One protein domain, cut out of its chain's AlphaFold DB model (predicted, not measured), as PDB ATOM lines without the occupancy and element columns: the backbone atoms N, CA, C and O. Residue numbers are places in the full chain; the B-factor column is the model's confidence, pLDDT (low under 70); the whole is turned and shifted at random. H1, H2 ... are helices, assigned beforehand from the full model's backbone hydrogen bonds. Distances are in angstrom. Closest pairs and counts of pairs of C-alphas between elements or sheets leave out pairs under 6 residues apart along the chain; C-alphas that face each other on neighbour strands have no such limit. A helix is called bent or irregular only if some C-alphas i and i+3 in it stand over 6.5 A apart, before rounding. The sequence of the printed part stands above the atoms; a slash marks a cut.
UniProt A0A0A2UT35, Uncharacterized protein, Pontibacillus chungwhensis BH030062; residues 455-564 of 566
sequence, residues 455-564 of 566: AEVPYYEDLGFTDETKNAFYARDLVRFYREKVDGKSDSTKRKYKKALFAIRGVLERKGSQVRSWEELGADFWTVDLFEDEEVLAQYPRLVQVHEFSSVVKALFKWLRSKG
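This is residues 455 to 564 of the 566 residues of an uncharacterized protein of Pontibacillus chungwhensis BH030062 (UniProt A0A0A2UT35). A long helix, H3, runs through the middle, with H2 folded back beside its earlier part as a helical hairpin and the second long helix, H6, crossing H3 steeply and passing close to H2. H1 lies across H2, while the short H4 and H5 meet H3 around residues 503 to 507. The printed part has 110 residues with six named helices, H1 to H6 in chain order, and no named strand; its class is all helix. It is compact, with a radius of gyration of the C-alphas of 13.3 A, and rounded, spanning 34 by 33 by 27 A.

H1, residues 455 to 462, touches residues 479 to 483 of H2, residues 475 to 486, about perpendicular at 84 degrees; the closest C-alphas, of Tyr 459 and Val 479, are 6.1 A apart. H3, residues 491 to 514, is the hub, touching four helices. It forms a hairpin with H2, at a shallow tilt of 14 degrees, opposite ways; the closest C-alphas, of Val 486 and Lys 494, are 5.4 A apart. H4, residues 523 to 532, only just touches H3, with 3 pairs of C-alphas within 8 A, the closest those of Ile 504 and Leu 530 at 6.8 A. H5, residues 534 to 539, also only just touches H3, with 3 such pairs, the closest those of Ala 503 and Val 536 at 5.7 A. H6, residues 543 to 563, touches residues 496 to 501 of H3 at a steep tilt of 69 degrees, only just short of perpendicular, the same way; the closest C-alphas, of Ala 500 and Phe 549, are 5.6 A apart. H5 and H6 are near each other, while H1 and H6 are apart. Of the five touching pairs two are at a shallow tilt: part aligned, part crossed packing. Every O i to N i+4 pair is within hydrogen-bond range in H2, H5 and H6, against 3 of 4 in H1, 18 of 20 in H3 and 3 of 6 in H4.

H1 begins at C-alpha 455, (-19.510, -1.292, -53.148). H2 is 16.6 A long from first to last C-alpha, H3 34.9 A and H6 30.4 A. H3 has a kink of 36 degrees near residue 508. H1, H3 and H4 are irregular, H4 only just: C-alphas 455 and 458 are 7.1 A apart, 510 and 513 8.9 A, 526 and 529 6.7 A. H6 ends at C-alpha 563, (-27.569, -6.273, -32.457).

The two C-alphas farthest apart, of Ser 490 and Gln 514, are 36.4 A apart. The printed part has no cut. The link from H1 to H2, residues 463 to 474, is long. Residues 487 to 492, of which 491 and 492 belong to H3, stand free. The mean pLDDT of the printed part is 86.5; residues 512 to 514 are under 70.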
ATOM      1  N   ALA A 455     -18.146  -1.782 -53.345       77.88
ATOM      2  CA  ALA A 455     -19.510  -1.292 -53.148       77.88
ATOM      3  C   ALA A 455     -19.717  -0.531 -51.821       77.88
ATOM      4  O   ALA A 455     -20.665   0.252 -51.705       77.88
ATOM      5  N   GLU A 456     -18.861  -0.749 -50.818       81.56
ATOM      6  CA  GLU A 456     -18.954  -0.107 -49.504       81.56
ATOM      7  C   GLU A 456     -18.129   1.180 -49.393       81.56
ATOM      8  O   GLU A 456     -18.447   2.030 -48.554       81.56
ATOM      9  N   VAL A 457     -17.140   1.375 -50.274       84.38
ATOM     10  CA  VAL A 457     -16.252   2.553 -50.290       84.38
ATOM     11  C   VAL A 457     -17.024   3.879 -50.206       84.38
ATOM     12  O   VAL A 457     -16.696   4.680 -49.328       84.38
ATOM     13  N   PRO A 458     -18.104   4.116 -50.988       87.69
ATOM     14  CA  PRO A 458     -18.829   5.384 -50.922       87.69
ATOM     15  C   PRO A 458     -19.433   5.681 -49.546       87.69
ATOM     16  O   PRO A 458     -19.556   6.844 -49.174       87.69
ATOM     17  N   TYR A 459     -19.815   4.656 -48.776       88.50
ATOM     18  CA  TYR A 459     -20.393   4.842 -47.442       88.50
ATOM     19  C   TYR A 459     -19.321   5.173 -46.401       88.50
ATOM     20  O   TYR A 459     -19.551   6.032 -45.548       88.50
ATOM     21  N   TYR A 460     -18.150   4.536 -46.489       89.38
ATOM     22  CA  TYR A 460     -17.003   4.882 -45.648       89.38
ATOM     23  C   TYR A 460     -16.550   6.322 -45.917       89.38
ATOM     24  O   TYR A 460     -16.427   7.106 -44.975       89.38
ATOM     25  N   GLU A 461     -16.410   6.705 -47.190       88.38
ATOM     26  CA  GLU A 461     -16.075   8.076 -47.596       88.38
ATOM     27  C   GLU A 461     -17.155   9.086 -47.182       88.38
ATOM     28  O   GLU A 461     -16.844  10.182 -46.710       88.38
ATOM     29  N   ASP A 462     -18.440   8.725 -47.293       88.19
ATOM     30  CA  ASP A 462     -19.548   9.583 -46.873       88.19
ATOM     31  C   ASP A 462     -19.507   9.893 -45.373       88.19
ATOM     32  O   ASP A 462     -19.817  11.014 -44.969       88.19
ATOM     33  N   LEU A 463     -19.121   8.921 -44.549       91.69
ATOM     34  CA  LEU A 463     -18.925   9.101 -43.110       91.69
ATOM     35  C   LEU A 463     -17.515   9.622 -42.769       91.69
ATOM     36  O   LEU A 463     -17.206   9.911 -41.609       91.69
ATOM     37  N   GLY A 464     -16.687   9.822 -43.796       89.12
ATOM     38  CA  GLY A 464     -15.358  10.415 -43.766       89.12
ATOM     39  C   GLY A 464     -14.249   9.497 -43.261       89.12
ATOM     40  O   GLY A 464     -13.182  10.020 -42.931       89.12
ATOM     41  N   PHE A 465     -14.503   8.197 -43.107       90.69
ATOM     42  CA  PHE A 465     -13.494   7.249 -42.648       90.69
ATOM     43  C   PHE A 465     -12.302   7.247 -43.603       90.69
ATOM     44  O   PHE A 465     -12.450   7.241 -44.821       90.69
ATOM     45  N   THR A 466     -11.114   7.259 -43.018       85.88
ATOM     46  CA  THR A 466      -9.826   7.161 -43.709       85.88
ATOM     47  C   THR A 466      -9.228   5.769 -43.529       85.88
ATOM     48  O   THR A 466      -9.675   5.009 -42.664       85.88
ATOM     49  N   ASP A 467      -8.161   5.459 -44.268       80.88
ATOM     50  CA  ASP A 467      -7.400   4.216 -44.092       80.88
ATOM     51  C   ASP A 467      -6.890   4.000 -42.659       80.88
ATOM     52  O   ASP A 467      -6.794   2.858 -42.220       80.88
ATOM     53  N   GLU A 468      -6.629   5.074 -41.909       81.88
ATOM     54  CA  GLU A 468      -6.184   5.007 -40.509       81.88
ATOM     55  C   GLU A 468      -7.327   4.659 -39.541       81.88
ATOM     56  O   GLU A 468      -7.101   4.120 -38.463       81.88
ATOM     57  N   THR A 469      -8.571   4.959 -39.924       84.94
ATOM     58  CA  THR A 469      -9.751   4.901 -39.031       84.94
ATOM     59  C   THR A 469     -10.762   3.828 -39.427       84.94
ATOM     60  O   THR A 469     -11.672   3.532 -38.656       84.94
ATOM     61  N   LYS A 470     -10.609   3.207 -40.605       84.38
ATOM     62  CA  LYS A 470     -11.511   2.149 -41.095       84.38
ATOM     63  C   LYS A 470     -11.501   0.889 -40.226       84.38
ATOM     64  O   LYS A 470     -12.491   0.172 -40.211       84.38
ATOM     65  N   ASN A 471     -10.408   0.662 -39.493       79.75
ATOM     66  CA  ASN A 471     -10.243  -0.459 -38.565       79.75
ATOM     67  C   ASN A 471     -10.729  -0.141 -37.140       79.75
ATOM     68  O   ASN A 471     -10.602  -0.979 -36.252       79.75
ATOM     69  N   ALA A 472     -11.233   1.072 -36.880       85.06
ATOM     70  CA  ALA A 472     -11.753   1.410 -35.562       85.06
ATOM     71  C   ALA A 472     -13.000   0.566 -35.248       85.06
ATOM     72  O   ALA A 472     -13.829   0.348 -36.133       85.06
ATOM     73  N   PHE A 473     -13.168   0.145 -33.987       84.50
ATOM     74  CA  PHE A 473     -14.228  -0.796 -33.584       84.50
ATOM     75  C   PHE A 473     -15.640  -0.345 -34.002       84.50
ATOM     76  O   PHE A 473     -16.484  -1.164 -34.342       84.50
ATOM     77  N   TYR A 474     -15.887   0.968 -34.034       87.81
ATOM     78  CA  TYR A 474     -17.178   1.560 -34.386       87.81
ATOM     79  C   TYR A 474     -17.394   1.744 -35.895       87.81
ATOM     80  O   TYR A 474     -18.512   2.050 -36.318       87.81
ATOM     81  N   ALA A 475     -16.349   1.641 -36.724       89.00
ATOM     82  CA  ALA A 475     -16.397   2.103 -38.109       89.00
ATOM     83  C   ALA A 475     -17.441   1.349 -38.941       89.00
ATOM     84  O   ALA A 475     -18.322   1.953 -39.562       89.00
ATOM     85  N   ARG A 476     -17.385   0.017 -38.879       85.56
ATOM     86  CA  ARG A 476     -18.291  -0.874 -39.606       85.56
ATOM     87  C   ARG A 476     -19.739  -0.734 -39.140       85.56
ATOM     88  O   ARG A 476     -20.642  -0.690 -39.975       85.56
ATOM     89  N   ASP A 477     -19.964  -0.592 -37.837       89.12
ATOM     90  CA  ASP A 477     -21.311  -0.436 -37.276       89.12
ATOM     91  C   ASP A 477     -21.961   0.872 -37.709       89.12
ATOM     92  O   ASP A 477     -23.131   0.883 -38.101       89.12
ATOM     93  N   LEU A 478     -21.202   1.973 -37.721       92.81
ATOM     94  CA  LEU A 478     -21.706   3.253 -38.215       92.81
ATOM     95  C   LEU A 478     -22.047   3.183 -39.711       92.81
ATOM     96  O   LEU A 478     -23.090   3.705 -40.114       92.81
ATOM     97  N   VAL A 479     -21.226   2.509 -40.524       90.50
ATOM     98  CA  VAL A 479     -21.492   2.303 -41.960       90.50
ATOM     99  C   VAL A 479     -22.734   1.438 -42.181       90.50
ATOM    100  O   VAL A 479     -23.624   1.825 -42.943       90.50
ATOM    101  N   ARG A 480     -22.852   0.306 -41.479       88.25
ATOM    102  CA  ARG A 480     -24.008  -0.598 -41.579       88.25
ATOM    103  C   ARG A 480     -25.293   0.095 -41.138       88.25
ATOM    104  O   ARG A 480     -26.296   0.059 -41.852       88.25
ATOM    105  N   PHE A 481     -25.253   0.786 -39.999       91.94
ATOM    106  CA  PHE A 481     -26.376   1.575 -39.512       91.94
ATOM    107  C   PHE A 481     -26.773   2.665 -40.512       91.94
ATOM    108  O   PHE A 481     -27.962   2.851 -40.771       91.94
ATOM    109  N   TYR A 482     -25.804   3.370 -41.105       93.38
ATOM    110  CA  TYR A 482     -26.077   4.370 -42.134       93.38
ATOM    111  C   TYR A 482     -26.817   3.745 -43.318       93.38
ATOM    112  O   TYR A 482     -27.930   4.187 -43.616       93.38
ATOM    113  N   ARG A 483     -26.266   2.680 -43.917       89.19
ATOM    114  CA  ARG A 483     -26.853   1.964 -45.063       89.19
ATOM    115  C   ARG A 483     -28.304   1.557 -44.793       89.19
ATOM    116  O   ARG A 483     -29.215   1.995 -45.496       89.19
ATOM    117  N   GLU A 484     -28.549   0.848 -43.689       88.38
ATOM    118  CA  GLU A 484     -29.892   0.393 -43.298       88.38
ATOM    119  C   GLU A 484     -30.905   1.542 -43.129       88.38
ATOM    120  O   GLU A 484     -32.111   1.366 -43.339       88.38
ATOM    121  N   LYS A 485     -30.450   2.728 -42.704       89.50
ATOM    122  CA  LYS A 485     -31.333   3.879 -42.468       89.50
ATOM    123  C   LYS A 485     -31.557   4.741 -43.693       89.50
ATOM    124  O   LYS A 485     -32.581   5.432 -43.725       89.50
ATOM    125  N   VAL A 486     -30.646   4.737 -44.665       88.06
ATOM    126  CA  VAL A 486     -30.690   5.683 -45.785       88.06
ATOM    127  C   VAL A 486     -31.006   5.066 -47.142       88.06
ATOM    128  O   VAL A 486     -31.426   5.800 -48.044       88.06
ATOM    129  N   ASP A 487     -30.888   3.749 -47.283       84.00
ATOM    130  CA  ASP A 487     -31.208   3.063 -48.530       84.00
ATOM    131  C   ASP A 487     -32.683   3.252 -48.910       84.00
ATOM    132  O   ASP A 487     -33.614   3.100 -48.110       84.00
ATOM    133  N   GLY A 488     -32.900   3.694 -50.152       83.12
ATOM    134  CA  GLY A 488     -34.223   4.048 -50.670       83.12
ATOM    135  C   GLY A 488     -34.886   5.263 -49.999       83.12
ATOM    136  O   GLY A 488     -36.084   5.480 -50.196       83.12
ATOM    137  N   LYS A 489     -34.162   6.059 -49.194       90.56
ATOM    138  CA  LYS A 489     -34.690   7.270 -48.534       90.56
ATOM    139  C   LYS A 489     -34.320   8.562 -49.264       90.56
ATOM    140  O   LYS A 489     -33.451   8.597 -50.133       90.56
ATOM    141  N   SER A 490     -34.994   9.648 -48.877       90.56
ATOM    142  CA  SER A 490     -34.773  10.996 -49.410       90.56
ATOM    143  C   SER A 490     -33.385  11.553 -49.072       90.56
ATOM    144  O   SER A 490     -32.817  11.249 -48.019       90.56
ATOM    145  N   ASP A 491     -32.894  12.484 -49.892       88.81
ATOM    146  CA  ASP A 491     -31.622  13.185 -49.657       88.81
ATOM    147  C   ASP A 491     -31.583  13.941 -48.325       88.81
ATOM    148  O   ASP A 491     -30.534  14.049 -47.693       88.81
ATOM    149  N   SER A 492     -32.728  14.448 -47.858       85.56
ATOM    150  CA  SER A 492     -32.833  15.067 -46.534       85.56
ATOM    151  C   SER A 492     -32.528  14.074 -45.410       85.56
ATOM    152  O   SER A 492     -31.837  14.424 -44.454       85.56
ATOM    153  N   THR A 493     -32.981  12.826 -45.549       87.69
ATOM    154  CA  THR A 493     -32.705  11.747 -44.592       87.69
ATOM    155  C   THR A 493     -31.233  11.351 -44.652       87.69
ATOM    156  O   THR A 493     -30.584  11.298 -43.609       87.69
ATOM    157  N   LYS A 494     -30.681  11.179 -45.861       90.06
ATOM    158  CA  LYS A 494     -29.249  10.910 -46.075       90.06
ATOM    159  C   LYS A 494     -28.367  11.953 -45.392       90.06
ATOM    160  O   LYS A 494     -27.545  11.610 -44.551       90.06
ATOM    161  N   ARG A 495     -28.609  13.242 -45.663       89.31
ATOM    162  CA  ARG A 495     -27.857  14.360 -45.060       89.31
ATOM    163  C   ARG A 495     -27.947  14.377 -43.538       89.31
ATOM    164  O   ARG A 495     -26.937  14.617 -42.882       89.31
ATOM    165  N   LYS A 496     -29.136  14.121 -42.981       91.69
ATOM    166  CA  LYS A 496     -29.353  14.071 -41.531       91.69
ATOM    167  C   LYS A 496     -28.485  12.996 -40.871       91.69
ATOM    168  O   LYS A 496     -27.777  13.307 -39.917       91.69
ATOM    169  N   TYR A 497     -28.545  11.758 -41.367       93.94
ATOM    170  CA  TYR A 497     -27.786  10.645 -40.789       93.94
ATOM    171  C   TYR A 497     -26.284  10.788 -41.039       93.94
ATOM    172  O   TYR A 497     -25.521  10.659 -40.089       93.94
ATOM    173  N   LYS A 498     -25.865  11.159 -42.257       93.00
ATOM    174  CA  LYS A 498     -24.454  11.403 -42.595       93.00
ATOM    175  C   LYS A 498     -23.817  12.411 -41.640       93.00
ATOM    176  O   LYS A 498     -22.804  12.117 -41.021       93.00
ATOM    177  N   LYS A 499     -24.453  13.573 -41.456       91.31
ATOM    178  CA  LYS A 499     -23.944  14.627 -40.567       91.31
ATOM    179  C   LYS A 499     -23.859  14.171 -39.106       91.31
ATOM    180  O   LYS A 499     -22.873  14.453 -38.438       91.31
ATOM    181  N   ALA A 500     -24.875  13.457 -38.618       92.75
ATOM    182  CA  ALA A 500     -24.911  13.003 -37.230       92.75
ATOM    183  C   ALA A 500     -23.873  11.911 -36.947       92.75
ATOM    184  O   ALA A 500     -23.191  11.973 -35.930       92.75
ATOM    185  N   LEU A 501     -23.721  10.939 -37.846       94.56
ATOM    186  CA  LEU A 501     -22.739   9.865 -37.693       94.56
ATOM    187  C   LEU A 501     -21.306  10.381 -37.863       94.56
ATOM    188  O   LEU A 501     -20.430   9.948 -37.126       94.56
ATOM    189  N   PHE A 502     -21.086  11.364 -38.744       92.12
ATOM    190  CA  PHE A 502     -19.806  12.072 -38.848       92.12
ATOM    191  C   PHE A 502     -19.434  12.771 -37.528       92.12
ATOM    192  O   PHE A 502     -18.298  12.679 -37.072       92.12
ATOM    193  N   ALA A 503     -20.400  13.427 -36.877       90.12
ATOM    194  CA  ALA A 503     -20.195  14.062 -35.577       90.12
ATOM    195  C   ALA A 503     -19.903  13.037 -34.460       90.12
ATOM    196  O   ALA A 503     -18.955  13.223 -33.706       90.12
ATOM    197  N   ILE A 504     -20.659  11.931 -34.395       93.19
ATOM    198  CA  ILE A 504     -20.426  10.834 -33.431       93.19
ATOM    199  C   ILE A 504     -19.027  10.237 -33.617       93.19
ATOM    200  O   ILE A 504     -18.294  10.073 -32.645       93.19
ATOM    201  N   ARG A 505     -18.640   9.965 -34.867       92.50
ATOM    202  CA  ARG A 505     -17.299   9.499 -35.221       92.50
ATOM    203  C   ARG A 505     -16.217  10.447 -34.701       92.50
ATOM    204  O   ARG A 505     -15.273   9.972 -34.089       92.50
ATOM    205  N   GLY A 506     -16.352  11.759 -34.913       89.50
ATOM    206  CA  GLY A 506     -15.353  12.733 -34.453       89.50
ATOM    207  C   GLY A 506     -15.130  12.697 -32.936       89.50
ATOM    208  O   GLY A 506     -13.990  12.761 -32.476       89.50
ATOM    209  N   VAL A 507     -16.201  12.518 -32.153       90.31
ATOM    210  CA  VAL A 507     -16.102  12.357 -30.690       90.31
ATOM    211  C   VAL A 507     -15.392  11.048 -30.322       90.31
ATOM    212  O   VAL A 507     -14.537  11.045 -29.436       90.31
ATOM    213  N   LEU A 508     -15.706   9.947 -31.010       90.81
ATOM    214  CA  LEU A 508     -15.052   8.648 -30.800       90.81
ATOM    215  C   LEU A 508     -13.554   8.699 -31.149       90.81
ATOM    216  O   LEU A 508     -12.731   8.233 -30.367       90.81
ATOM    217  N   GLU A 509     -13.185   9.346 -32.257       88.25
ATOM    218  CA  GLU A 509     -11.785   9.524 -32.668       88.25
ATOM    219  C   GLU A 509     -10.979  10.336 -31.649       88.25
ATOM    220  O   GLU A 509      -9.834   9.995 -31.356       88.25
ATOM    221  N   ARG A 510     -11.578  11.376 -31.053       87.38
ATOM    222  CA  ARG A 510     -10.930  12.185 -30.007       87.38
ATOM    223  C   ARG A 510     -10.720  11.434 -28.698       87.38
ATOM    224  O   ARG A 510      -9.746  11.713 -28.002       87.38
ATOM    225  N   LYS A 511     -11.599  10.485 -28.362       82.06
ATOM    226  CA  LYS A 511     -11.371   9.562 -27.237       82.06
ATOM    227  C   LYS A 511     -10.216   8.585 -27.514       82.06
ATOM    228  O   LYS A 511      -9.640   8.046 -26.572       82.06
ATOM    229  N   GLY A 512      -9.810   8.439 -28.776       66.81
ATOM    230  CA  GLY A 512      -8.602   7.731 -29.187       66.81
ATOM    231  C   GLY A 512      -8.644   6.231 -28.895       66.81
ATOM    232  O   GLY A 512      -9.702   5.632 -28.729       66.81
ATOM    233  N   SER A 513      -7.463   5.617 -28.793       62.91
ATOM    234  CA  SER A 513      -7.274   4.174 -28.565       62.91
ATOM    235  C   SER A 513      -7.681   3.670 -27.171       62.91
ATOM    236  O   SER A 513      -7.427   2.509 -26.845       62.91
ATOM    237  N   GLN A 514      -8.275   4.530 -26.338       68.88
ATOM    238  CA  GLN A 514      -8.711   4.195 -24.980       68.88
ATOM    239  C   GLN A 514     -10.032   3.427 -24.941       68.88
ATOM    240  O   GLN A 514     -10.333   2.841 -23.910       68.88
ATOM    241  N   VAL A 515     -10.798   3.449 -26.035       77.50
ATOM    242  CA  VAL A 515     -12.074   2.743 -26.150       77.50
ATOM    243  C   VAL A 515     -11.972   1.720 -27.274       77.50
ATOM    244  O   VAL A 515     -11.624   2.074 -28.404       77.50
ATOM    245  N   ARG A 516     -12.260   0.458 -26.964       78.69
ATOM    246  CA  ARG A 516     -12.160  -0.677 -27.894       78.69
ATOM    247  C   ARG A 516     -13.495  -1.353 -28.179       78.69
ATOM    248  O   ARG A 516     -13.568  -2.140 -29.118       78.69
ATOM    249  N   SER A 517     -14.537  -1.024 -27.424       82.75
ATOM    250  CA  SER A 517     -15.877  -1.558 -27.645       82.75
ATOM    251  C   SER A 517     -16.973  -0.551 -27.285       82.75
ATOM    252  O   SER A 517     -16.728   0.493 -26.673       82.75
ATOM    253  N   TRP A 518     -18.209  -0.855 -27.683       87.00
ATOM    254  CA  TRP A 518     -19.371  -0.038 -27.341       87.00
ATOM    255  C   TRP A 518     -19.757  -0.163 -25.858       87.00
ATOM    256  O   TRP A 518     -20.273   0.805 -25.302       87.00
ATOM    257  N   GLU A 519     -19.479  -1.291 -25.192       83.81
ATOM    258  CA  GLU A 519     -19.790  -1.496 -23.767       83.81
ATOM    259  C   GLU A 519     -18.917  -0.650 -22.833       83.81
ATOM    260  O   GLU A 519     -19.351  -0.266 -21.745       83.81
ATOM    261  N   GLU A 520     -17.700  -0.316 -23.262       83.75
ATOM    262  CA  GLU A 520     -16.817   0.605 -22.538       83.75
ATOM    263  C   GLU A 520     -17.366   2.048 -22.531       83.75
ATOM    264  O   GLU A 520     -16.987   2.867 -21.685       83.75
ATOM    265  N   LEU A 521     -18.300   2.373 -23.436       85.75
ATOM    266  CA  LEU A 521     -18.972   3.669 -23.496       85.75
ATOM    267  C   LEU A 521     -20.158   3.707 -22.524       85.75
ATOM    268  O   LEU A 521     -21.293   3.354 -22.849       85.75
ATOM    269  N   GLY A 522     -19.888   4.206 -21.316       83.44
ATOM    270  CA  GLY A 522     -20.900   4.413 -20.282       83.44
ATOM    271  C   GLY A 522     -22.018   5.392 -20.672       83.44
ATOM    272  O   GLY A 522     -21.984   6.070 -21.700       83.44
ATOM    273  N   ALA A 523     -23.025   5.512 -19.801       86.88
ATOM    274  CA  ALA A 523     -24.188   6.380 -20.020       86.88
ATOM    275  C   ALA A 523     -23.818   7.852 -20.293       86.88
ATOM    276  O   ALA A 523     -24.517   8.537 -21.048       86.88
ATOM    277  N   ASP A 524     -22.708   8.316 -19.718       88.81
ATOM    278  CA  ASP A 524     -22.197   9.677 -19.884       88.81
ATOM    279  C   ASP A 524     -21.814   9.966 -21.338       88.81
ATOM    280  O   ASP A 524     -22.112  11.049 -21.837       88.81
ATOM    281  N   PHE A 525     -21.291   8.981 -22.077       90.69
ATOM    282  CA  PHE A 525     -21.001   9.159 -23.500       90.69
ATOM    283  C   PHE A 525     -22.265   9.525 -24.287       90.69
ATOM    284  O   PHE A 525     -22.312  10.499 -25.042       90.69
ATOM    285  N   TRP A 526     -23.327   8.755 -24.060       90.38
ATOM    286  CA  TRP A 526     -24.583   8.861 -24.795       90.38
ATOM    287  C   TRP A 526     -25.425  10.081 -24.416       90.38
ATOM    288  O   TRP A 526     -26.373  10.403 -25.137       90.38
ATOM    289  N   THR A 527     -25.133  10.731 -23.288       85.88
ATOM    290  CA  THR A 527     -25.982  11.790 -22.721       85.88
ATOM    291  C   THR A 527     -25.268  13.119 -22.514       85.88
ATOM    292  O   THR A 527     -25.917  14.154 -22.656       85.88
ATOM    293  N   VAL A 528     -23.965  13.096 -22.239       85.12
ATOM    294  CA  VAL A 528     -23.142  14.269 -21.930       85.12
ATOM    295  C   VAL A 528     -22.104  14.470 -23.028       85.12
ATOM    296  O   VAL A 528     -22.203  15.449 -23.763       85.12
ATOM    297  N   ASP A 529     -21.190  13.516 -23.239       87.88
ATOM    298  CA  ASP A 529     -20.029  13.719 -24.123       87.88
ATOM    299  C   ASP A 529     -20.434  14.089 -25.557       87.88
ATOM    300  O   ASP A 529     -19.887  15.021 -26.138       87.88
ATOM    301  N   LEU A 530     -21.435  13.410 -26.129       89.25
ATOM    302  CA  LEU A 530     -21.922  13.719 -27.480       89.25
ATOM    303  C   LEU A 530     -22.609  15.088 -27.593       89.25
ATOM    304  O   LEU A 530     -22.680  15.638 -28.690       89.25
ATOM    305  N   PHE A 531     -23.183  15.608 -26.506       87.94
ATOM    306  CA  PHE A 531     -24.023  16.812 -26.524       87.94
ATOM    307  C   PHE A 531     -23.326  18.055 -25.965       87.94
ATOM    308  O   PHE A 531     -23.806  19.159 -26.215       87.94
ATOM    309  N   GLU A 532     -22.216  17.889 -25.252       86.88
ATOM    310  CA  GLU A 532     -21.377  18.980 -24.747       86.88
ATOM    311  C   GLU A 532     -20.094  19.180 -25.570       86.88
ATOM    312  O   GLU A 532     -19.395  20.171 -25.372       86.88
ATOM    313  N   ASP A 533     -19.802  18.298 -26.534       87.00
ATOM    314  CA  ASP A 533     -18.657  18.453 -27.432       87.00
ATOM    315  C   ASP A 533     -18.772  19.730 -28.289       87.00
ATOM    316  O   ASP A 533     -19.744  19.943 -29.024       87.00
ATOM    317  N   GLU A 534     -17.752  20.588 -28.197       83.31
ATOM    318  CA  GLU A 534     -17.735  21.908 -28.836       83.31
ATOM    319  C   GLU A 534     -17.850  21.833 -30.366       83.31
ATOM    320  O   GLU A 534     -18.515  22.673 -30.981       83.31
ATOM    321  N   GLU A 535     -17.256  20.818 -31.001       83.44
ATOM    322  CA  GLU A 535     -17.321  20.650 -32.454       83.44
ATOM    323  C   GLU A 535     -18.679  20.111 -32.900       83.44
ATOM    324  O   GLU A 535     -19.197  20.526 -33.944       83.44
ATOM    325  N   VAL A 536     -19.289  19.220 -32.113       84.62
ATOM    326  CA  VAL A 536     -20.670  18.787 -32.352       84.62
ATOM    327  C   VAL A 536     -21.608  19.988 -32.222       84.62
ATOM    328  O   VAL A 536     -22.395  20.261 -33.131       84.62
ATOM    329  N   LEU A 537     -21.493  20.778 -31.156       82.81
ATOM    330  CA  LEU A 537     -22.320  21.969 -30.955       82.81
ATOM    331  C   LEU A 537     -22.138  23.006 -32.075       82.81
ATOM    332  O   LEU A 537     -23.128  23.569 -32.556       82.81
ATOM    333  N   ALA A 538     -20.911  23.201 -32.568       82.69
ATOM    334  CA  ALA A 538     -20.630  24.068 -33.713       82.69
ATOM    335  C   ALA A 538     -21.317  23.585 -35.006       82.69
ATOM    336  O   ALA A 538     -21.777  24.397 -35.815       82.69
ATOM    337  N   GLN A 539     -21.451  22.269 -35.195       81.12
ATOM    338  CA  GLN A 539     -22.183  21.692 -36.324       81.12
ATOM    339  C   GLN A 539     -23.708  21.813 -36.169       81.12
ATOM    340  O   GLN A 539     -24.420  21.789 -37.179       81.12
ATOM    341  N   TYR A 540     -24.231  21.984 -34.954       84.81
ATOM    342  CA  TYR A 540     -25.666  21.994 -34.647       84.81
ATOM    343  C   TYR A 540     -26.125  23.280 -33.913       84.81
ATOM    344  O   TYR A 540     -26.720  23.202 -32.841       84.81
ATOM    345  N   PRO A 541     -25.966  24.485 -34.504       75.62
ATOM    346  CA  PRO A 541     -26.177  25.770 -33.818       75.62
ATOM    347  C   PRO A 541     -27.645  26.122 -33.510       75.62
ATOM    348  O   PRO A 541     -27.924  27.155 -32.899       75.62
ATOM    349  N   ARG A 542     -28.618  25.328 -33.978       82.56
ATOM    350  CA  ARG A 542     -30.058  25.572 -33.775       82.56
ATOM    351  C   ARG A 542     -30.700  24.415 -33.017       82.56
ATOM    352  O   ARG A 542     -30.483  23.262 -33.373       82.56
ATOM    353  N   LEU A 543     -31.615  24.727 -32.092       76.50
ATOM    354  CA  LEU A 543     -32.337  23.740 -31.267       76.50
ATOM    355  C   LEU A 543     -32.993  22.614 -32.091       76.50
ATOM    356  O   LEU A 543     -32.930  21.446 -31.724       76.50
ATOM    357  N   VAL A 544     -33.577  22.951 -33.247       76.56
ATOM    358  CA  VAL A 544     -34.188  21.968 -34.162       76.56
ATOM    359  C   VAL A 544     -33.159  20.956 -34.678       76.56
ATOM    360  O   VAL A 544     -33.455  19.769 -34.763       76.56
ATOM    361  N   GLN A 545     -31.936  21.400 -34.971       81.75
ATOM    362  CA  GLN A 545     -30.868  20.527 -35.456       81.75
ATOM    363  C   GLN A 545     -30.305  19.664 -34.312       81.75
ATOM    364  O   GLN A 545     -30.005  18.494 -34.531       81.75
ATOM    365  N   VAL A 546     -30.242  20.186 -33.082       84.00
ATOM    366  CA  VAL A 546     -29.890  19.392 -31.886       84.00
ATOM    367  C   VAL A 546     -30.917  18.277 -31.644       84.00
ATOM    368  O   VAL A 546     -30.547  17.140 -31.354       84.00
ATOM    369  N   HIS A 547     -32.213  18.548 -31.841       85.38
ATOM    370  CA  HIS A 547     -33.244  17.506 -31.795       85.38
ATOM    371  C   HIS A 547     -33.066  16.449 -32.894       85.38
ATOM    372  O   HIS A 547     -33.263  15.258 -32.639       85.38
ATOM    373  N   GLU A 548     -32.671  16.853 -34.105       86.88
ATOM    374  CA  GLU A 548     -32.346  15.912 -35.179       86.88
ATOM    375  C   GLU A 548     -31.155  15.023 -34.813       86.88
ATOM    376  O   GLU A 548     -31.262  13.805 -34.970       86.88
ATOM    377  N   PHE A 549     -30.076  15.595 -34.276       91.31
ATOM    378  CA  PHE A 549     -28.915  14.850 -33.790       91.31
ATOM    379  C   PHE A 549     -29.307  13.856 -32.690       91.31
ATOM    380  O   PHE A 549     -29.094  12.654 -32.839       91.31
ATOM    381  N   SER A 550     -30.026  14.323 -31.662       90.75
ATOM    382  CA  SER A 550     -30.534  13.478 -30.575       90.75
ATOM    383  C   SER A 550     -31.392  12.316 -31.081       90.75
ATOM    384  O   SER A 550     -31.309  11.200 -30.565       90.75
ATOM    385  N   SER A 551     -32.198  12.536 -32.125       92.56
ATOM    386  CA  SER A 551     -33.001  11.463 -32.716       92.56
ATOM    387  C   SER A 551     -32.158  10.381 -33.399       92.56
ATOM    388  O   SER A 551     -32.537   9.213 -33.341       92.56
ATOM    389  N   VAL A 552     -31.021  10.742 -34.013       94.38
ATOM    390  CA  VAL A 552     -30.095   9.772 -34.621       94.38
ATOM    391  C   VAL A 552     -29.327   9.021 -33.540       94.38
ATOM    392  O   VAL A 552     -29.284   7.798 -33.604       94.38
ATOM    393  N   VAL A 553     -28.829   9.711 -32.507       93.88
ATOM    394  CA  VAL A 553     -28.151   9.084 -31.356       93.88
ATOM    395  C   VAL A 553     -29.052   8.032 -30.700       93.88
ATOM    396  O   VAL A 553     -28.649   6.886 -30.527       93.88
ATOM    397  N   LYS A 554     -30.321   8.369 -30.429       92.81
ATOM    398  CA  LYS A 554     -31.302   7.414 -29.879       92.81
ATOM    399  C   LYS A 554     -31.560   6.228 -30.807       92.81
ATOM    400  O   LYS A 554     -31.760   5.109 -30.333       92.81
ATOM    401  N   ALA A 555     -31.609   6.468 -32.117       94.00
ATOM    402  CA  ALA A 555     -31.820   5.413 -33.099       94.00
ATOM    403  C   ALA A 555     -30.609   4.474 -33.197       94.00
ATOM    404  O   ALA A 555     -30.819   3.268 -33.293       94.00
ATOM    405  N   LEU A 556     -29.388   5.014 -33.132       94.88
ATOM    406  CA  LEU A 556     -28.143   4.248 -33.118       94.88
ATOM    407  C   LEU A 556     -28.036   3.408 -31.843       94.88
ATOM    408  O   LEU A 556     -27.899   2.197 -31.939       94.88
ATOM    409  N   PHE A 557     -28.230   4.010 -30.666       92.25
ATOM    410  CA  PHE A 557     -28.212   3.295 -29.384       92.25
ATOM    411  C   PHE A 557     -29.202   2.119 -29.365       92.25
ATOM    412  O   PHE A 557     -28.876   1.001 -28.978       92.25
ATOM    413  N   LYS A 558     -30.436   2.350 -29.836       91.62
ATOM    414  CA  LYS A 558     -31.447   1.287 -29.930       91.62
ATOM    415  C   LYS A 558     -31.044   0.193 -30.923       91.62
ATOM    416  O   LYS A 558     -31.402  -0.963 -30.715       91.62
ATOM    417  N   TRP A 559     -30.376   0.566 -32.011       92.50
ATOM    418  CA  TRP A 559     -29.931  -0.369 -33.035       92.50
ATOM    419  C   TRP A 559     -28.787  -1.250 -32.528       92.50
ATOM    420  O   TRP A 559     -28.937  -2.467 -32.584       92.50
ATOM    421  N   LEU A 560     -27.753  -0.669 -31.915       87.50
ATOM    422  CA  LEU A 560     -26.641  -1.401 -31.287       87.50
ATOM    423  C   LEU A 560     -27.156  -2.396 -30.234       87.50
ATOM    424  O   LEU A 560     -26.891  -3.593 -30.307       87.50
ATOM    425  N   ARG A 561     -28.064  -1.952 -29.354       86.00
ATOM    426  CA  ARG A 561     -28.715  -2.838 -28.374       86.00
ATOM    427  C   ARG A 561     -29.508  -3.985 -29.014       86.00
ATOM    428  O   ARG A 561     -29.650  -5.050 -28.427       86.00
ATOM    429  N   SER A 562     -30.082  -3.774 -30.201       81.31
ATOM    430  CA  SER A 562     -30.799  -4.836 -30.922       81.31
ATOM    431  C   SER A 562     -29.874  -5.833 -31.621       81.31
ATOM    432  O   SER A 562     -30.313  -6.942 -31.921       81.31
ATOM    433  N   LYS A 563     -28.622  -5.438 -31.876       77.56
ATOM    434  CA  LYS A 563     -27.569  -6.273 -32.457       77.56
ATOM    435  C   LYS A 563     -26.749  -7.021 -31.404       77.56
ATOM    436  O   LYS A 563     -26.189  -8.061 -31.728       77.56
ATOM    437  N   GLY A 564     -26.847  -6.601 -30.142       70.25
ATOM    438  CA  GLY A 564     -26.178  -7.240 -29.008       70.25
ATOM    439  C   GLY A 564     -24.844  -6.590 -28.650       70.25
ATOM    440  O   GLY A 564     -24.110  -7.174 -27.867       70.25
TER     441      GLY A 564